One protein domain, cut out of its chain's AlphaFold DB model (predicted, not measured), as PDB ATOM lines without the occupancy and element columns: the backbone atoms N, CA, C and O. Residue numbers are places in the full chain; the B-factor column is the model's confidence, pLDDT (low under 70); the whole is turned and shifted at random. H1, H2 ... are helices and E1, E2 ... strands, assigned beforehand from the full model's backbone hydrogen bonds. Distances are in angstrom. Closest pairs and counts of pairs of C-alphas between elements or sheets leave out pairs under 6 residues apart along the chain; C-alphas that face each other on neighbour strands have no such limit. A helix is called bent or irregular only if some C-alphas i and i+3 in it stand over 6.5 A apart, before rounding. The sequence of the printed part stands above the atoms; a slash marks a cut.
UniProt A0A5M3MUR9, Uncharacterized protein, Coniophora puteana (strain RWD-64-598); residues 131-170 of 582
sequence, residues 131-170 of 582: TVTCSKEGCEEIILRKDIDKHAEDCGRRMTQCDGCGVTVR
ATOM      1  N   THR A 131      -2.886  31.917  26.548       87.56
ATOM      2  CA  THR A 131      -1.484  32.181  26.855       87.56
ATOM      3  C   THR A 131      -0.663  30.891  26.834       87.56
ATOM      4  O   THR A 131      -1.112  29.837  27.283       87.56
ATOM      5  N   VAL A 132       0.559  30.971  26.314       89.31
ATOM      6  CA  VAL A 132       1.563  29.900  26.345       89.31
ATOM      7  C   VAL A 132       2.926  30.482  26.716       89.31
ATOM      8  O   VAL A 132       3.171  31.670  26.518       89.31
ATOM      9  N   THR A 133       3.831  29.654  27.230       88.56
ATOM     10  CA  THR A 133       5.240  30.035  27.397       88.56
ATOM     11  C   THR A 133       5.977  29.984  26.063       88.56
ATOM     12  O   THR A 133       5.663  29.159  25.199       88.56
ATOM     13  N   CYS A 134       6.998  30.823  25.896       87.00
ATOM     14  CA  CYS A 134       7.866  30.763  24.725       87.00
ATOM     15  C   CYS A 134       8.566  29.393  24.575       87.00
ATOM     16  O   CYS A 134       8.963  28.747  25.543       87.00
ATOM     17  N   SER A 135       8.755  28.955  23.327       85.31
ATOM     18  CA  SER A 135       9.408  27.685  22.966       85.31
ATOM     19  C   SER A 135      10.953  27.758  22.954       85.31
ATOM     20  O   SER A 135      11.620  26.799  22.568       85.31
ATOM     21  N   LYS A 136      11.561  28.895  23.328       79.31
ATOM     22  CA  LYS A 136      13.026  29.090  23.333       79.31
ATOM     23  C   LYS A 136      13.603  28.899  24.739       79.31
ATOM     24  O   LYS A 136      13.077  29.434  25.708       79.31
ATOM     25  N   GLU A 137      14.722  28.181  24.852       75.38
ATOM     26  CA  GLU A 137      15.308  27.815  26.150       75.38
ATOM     27  C   GLU A 137      15.721  29.026  27.011       75.38
ATOM     28  O   GLU A 137      16.586  29.843  26.654       75.38
ATOM     29  N   GLY A 138      15.116  29.118  28.197       70.81
ATOM     30  CA  GLY A 138      15.282  30.245  29.113       70.81
ATOM     31  C   GLY A 138      14.626  31.539  28.622       70.81
ATOM     32  O   GLY A 138      15.109  32.616  28.955       70.81
ATOM     33  N   CYS A 139      13.578  31.451  27.795       80.25
ATOM     34  CA  CYS A 139      12.593  32.517  27.632       80.25
ATOM     35  C   CYS A 139      11.329  32.123  28.403       80.25
ATOM     36  O   CYS A 139      10.569  31.267  27.961       80.25
ATOM     37  N   GLU A 140      11.123  32.737  29.565       80.94
ATOM     38  CA  GLU A 140       9.990  32.448  30.457       80.94
ATOM     39  C   GLU A 140       8.801  33.400  30.219       80.94
ATOM     40  O   GLU A 140       7.866  33.463  31.013       80.94
ATOM     41  N   GLU A 141       8.818  34.142  29.106       78.88
ATOM     42  CA  GLU A 141       7.730  35.041  28.724       78.88
ATOM     43  C   GLU A 141       6.450  34.266  28.381       78.88
ATOM     44  O   GLU A 141       6.463  33.268  27.650       78.88
ATOM     45  N   ILE A 142       5.335  34.770  28.913       85.62
ATOM     46  CA  ILE A 142       3.984  34.248  28.715       85.62
ATOM     47  C   ILE A 142       3.298  35.123  27.664       85.62
ATOM     48  O   ILE A 142       3.065  36.310  27.889       85.62
ATOM     49  N   ILE A 143       2.972  34.534  26.517       88.44
ATOM     50  CA  ILE A 143       2.519  35.231  25.306       88.44
ATOM     51  C   ILE A 143       1.235  34.603  24.751       88.44
ATOM     52  O   ILE A 143       0.987  33.411  24.926       88.44
ATOM     53  N   LEU A 144       0.393  35.396  24.085       88.44
ATOM     54  CA  LEU A 144      -0.820  34.889  23.430       88.44
ATOM     55  C   LEU A 144      -0.448  34.039  22.211       88.44
ATOM     56  O   LEU A 144       0.456  34.404  21.458       88.44
ATOM     57  N   ARG A 145      -1.179  32.944  21.960       87.81
ATOM     58  CA  ARG A 145      -0.867  32.021  20.853       87.81
ATOM     59  C   ARG A 145      -0.770  32.706  19.480       87.81
ATOM     60  O   ARG A 145       0.110  32.360  18.702       87.81
ATOM     61  N   LYS A 146      -1.617  33.704  19.202       87.69
ATOM     62  CA  LYS A 146      -1.600  34.521  17.967       87.69
ATOM     63  C   LYS A 146      -0.365  35.421  17.786       87.69
ATOM     64  O   LYS A 146      -0.168  35.972  16.708       87.69
ATOM     65  N   ASP A 147       0.411  35.632  18.848       86.88
ATOM     66  CA  ASP A 147       1.552  36.551  18.889       86.88
ATOM     67  C   ASP A 147       2.898  35.808  19.051       86.88
ATOM     68  O   ASP A 147       3.949  36.450  19.066       86.88
ATOM     69  N   ILE A 148       2.883  34.461  19.098       86.69
ATOM     70  CA  ILE A 148       4.090  33.615  19.162       86.69
ATOM     71  C   ILE A 148       5.043  33.920  18.009       86.69
ATOM     72  O   ILE A 148       6.237  34.060  18.251       86.69
ATOM     73  N   ASP A 149       4.543  34.026  16.776       84.00
ATOM     74  CA  ASP A 149       5.402  34.170  15.594       84.00
ATOM     75  C   ASP A 149       6.149  35.512  15.596       84.00
ATOM     76  O   ASP A 149       7.350  35.553  15.341       84.00
ATOM     77  N   LYS A 150       5.472  36.593  16.009       84.69
ATOM     78  CA  LYS A 150       6.077  37.925  16.198       84.69
ATOM     79  C   LYS A 150       7.141  37.879  17.292       84.69
ATOM     80  O   LYS A 150       8.280  38.284  17.080       84.69
ATOM     81  N   HIS A 151       6.790  37.307  18.448       84.81
ATOM     82  CA  HIS A 151       7.754  37.092  19.519       84.81
ATOM     83  C   HIS A 151       8.921  36.216  19.038       84.81
ATOM     84  O   HIS A 151      10.046  36.472  19.429       84.81
ATOM     85  N   ALA A 152       8.731  35.219  18.172       81.50
ATOM     86  CA  ALA A 152       9.814  34.350  17.709       81.50
ATOM     87  C   ALA A 152      10.882  35.083  16.868       81.50
ATOM     88  O   ALA A 152      12.034  34.639  16.858       81.50
ATOM     89  N   GLU A 153      10.526  36.193  16.213       79.25
ATOM     90  CA  GLU A 153      11.451  37.085  15.499       79.25
ATOM     91  C   GLU A 153      12.172  38.054  16.458       79.25
ATOM     92  O   GLU A 153      13.403  38.180  16.400       79.25
ATOM     93  N   ASP A 154      11.436  38.667  17.389       75.31
ATOM     94  CA  ASP A 154      11.952  39.662  18.346       75.31
ATOM     95  C   ASP A 154      12.553  39.063  19.639       75.31
ATOM     96  O   ASP A 154      13.191  39.771  20.420       75.31
ATOM     97  N   CYS A 155      12.381  37.759  19.883       82.56
ATOM     98  CA  CYS A 155      12.767  37.083  21.125       82.56
ATOM     99  C   CYS A 155      14.245  37.312  21.444       82.56
ATOM    100  O   CYS A 155      15.124  36.844  20.716       82.56
ATOM    101  N   GLY A 156      14.548  37.905  22.603       72.25
ATOM    102  CA  GLY A 156      15.933  38.046  23.067       72.25
ATOM    103  C   GLY A 156      16.668  36.701  23.166       72.25
ATOM    104  O   GLY A 156      17.873  36.622  22.969       72.25
ATOM    105  N   ARG A 157      15.964  35.586  23.386       73.62
ATOM    106  CA  ARG A 157      16.562  34.238  23.427       73.62
ATOM    107  C   ARG A 157      16.668  33.570  22.046       73.62
ATOM    108  O   ARG A 157      17.031  32.395  21.973       73.62
ATOM    109  N   ARG A 158      16.395  34.293  20.951       79.75
ATOM    110  CA  ARG A 158      16.639  33.840  19.573       79.75
ATOM    111  C   ARG A 158      18.122  33.524  19.369       79.75
ATOM    112  O   ARG A 158      19.002  34.272  19.792       79.75
ATOM    113  N   MET A 159      18.379  32.411  18.685       70.06
ATOM    114  CA  MET A 159      19.697  32.068  18.155       70.06
ATOM    115  C   MET A 159      19.904  32.760  16.805       70.06
ATOM    116  O   MET A 159      19.002  32.773  15.968       70.06
ATOM    117  N   THR A 160      21.100  33.291  16.581       72.06
ATOM    118  CA  THR A 160      21.549  33.845  15.295       72.06
ATOM    119  C   THR A 160      22.910  33.268  14.937       72.06
ATOM    120  O   THR A 160      23.679  32.916  15.829       72.06
ATOM    121  N   GLN A 161      23.198  33.116  13.646       67.12
ATOM    122  CA  GLN A 161      24.497  32.641  13.174       67.12
ATOM    123  C   GLN A 161      25.424  33.833  12.915       67.12
ATOM    124  O   GLN A 161      24.985  34.863  12.411       67.12
ATOM    125  N   CYS A 162      26.700  33.700  13.267       63.41
ATOM    126  CA  CYS A 162      27.733  34.663  12.912       63.41
ATOM    127  C   CYS A 162      28.237  34.372  11.489       63.41
ATOM    128  O   CYS A 162      28.903  33.358  11.273       63.41
ATOM    129  N   ASP A 163      27.957  35.261  10.533       58.88
ATOM    130  CA  ASP A 163      28.291  35.077   9.107       58.88
ATOM    131  C   ASP A 163      29.795  34.860   8.845       58.88
ATOM    132  O   ASP A 163      30.176  34.236   7.857       58.88
ATOM    133  N   GLY A 164      30.664  35.344   9.741       58.06
ATOM    134  CA  GLY A 164      32.117  35.204   9.615       58.06
ATOM    135  C   GLY A 164      32.690  33.854  10.066       58.06
ATOM    136  O   GLY A 164      33.756  33.478   9.590       58.06
ATOM    137  N   CYS A 165      32.032  33.133  10.984       59.47
ATOM    138  CA  CYS A 165      32.583  31.911  11.602       59.47
ATOM    139  C   CYS A 165      31.591  30.739  11.727       59.47
ATOM    140  O   CYS A 165      31.964  29.665  12.195       59.47
ATOM    141  N   GLY A 166      30.325  30.929  11.350       64.81
ATOM    142  CA  GLY A 166      29.281  29.904  11.381       64.81
ATOM    143  C   GLY A 166      28.755  29.526  12.775       64.81
ATOM    144  O   GLY A 166      27.831  28.716  12.859       64.81
ATOM    145  N   VAL A 167      29.290  30.093  13.861       67.19
ATOM    146  CA  VAL A 167      28.859  29.800  15.241       67.19
ATOM    147  C   VAL A 167      27.498  30.438  15.533       67.19
ATOM    148  O   VAL A 167      27.240  31.574  15.134       67.19
ATOM    149  N   THR A 168      26.630  29.720  16.248       65.25
ATOM    150  CA  THR A 168      25.327  30.217  16.705       65.25
ATOM    151  C   THR A 168      25.410  30.841  18.102       65.25
ATOM    152  O   THR A 168      25.978  30.260  19.025       65.25
ATOM    153  N   VAL A 169      24.832  32.033  18.266       68.06
ATOM    154  CA  VAL A 169      24.845  32.829  19.506       68.06
ATOM    155  C   VAL A 169      23.445  33.342  19.862       68.06
ATOM    156  O   VAL A 169      22.623  33.592  18.977       68.06
ATOM    157  N   ARG A 170      23.165  33.509  21.163       66.56
ATOM    158  CA  ARG A 170      21.912  34.103  21.666       66.56
ATOM    159  C   ARG A 170      21.979  35.629  21.588       66.56
ATOM    160  O   ARG A 170      22.974  36.214  22.008       66.56
TER     161      ARG A 170
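This is residues 131 to 170 of the 582 residues of an uncharacterized protein of Coniophora puteana (strain RWD-64-598) (UniProt A0A5M3MUR9). A slender model of two small two-strand hairpins set at opposite ends of a rod, with one short helix between them along the chain. Hairpin E1 and E2 makes one end; H1 starts there, straight after E2, and leads toward hairpin E3 and E4 at the other end. The printed part has 40 residues, with one named helix and four named strands in the order E1, E2, H1, E3, E4; the class is mixed, helices and strands, and each two-strand sheet is antiparallel. The whole is loose, with a radius of gyration of the C-alphas of 11.8 A and spans of 38 by 17 by 11 A.

E1 is residues 131 to 133, 7.1 A long, from C-alpha 131 at (-1.484, 32.181, 26.855). E2 is residues 142 to 144, 7.2 A. H1 is residues 145 to 154, 15.1 A, from C-alpha 145 at (-0.867, 32.021, 20.853); it is irregular, with C-alphas 146 and 149 7.4 A apart. E3 is residues 159 to 161, 6.9 A. E4 is residues 168 to 170, 7.2 A, ending at C-alpha 170 (21.912, 34.103, 21.666).

E1 and E2 form an antiparallel hairpin at 136 degrees, with N 132 and O 143 within hydrogen-bond range at 2.8 A. The closest C-alphas of E1 and H1 are those of Thr 131 and Arg 145, 6.0 A apart. In H1, 4 of 6 O i to N i+4 pairs are within hydrogen-bond range. E3 and E4 form an antiparallel hairpin at 141 degrees, with N 169 and O 160 within hydrogen-bond range at 2.8 A. E1 and E2 are apart from both E3 and E4, and H1 is apart from E4.

The two C-alphas farthest apart, those of Thr 131 and Gly 164, are 37.9 A from each other. The printed part has no cut and no long link. The mean pLDDT of the printed part is 77.3, and residues 161 to 170 are under 70.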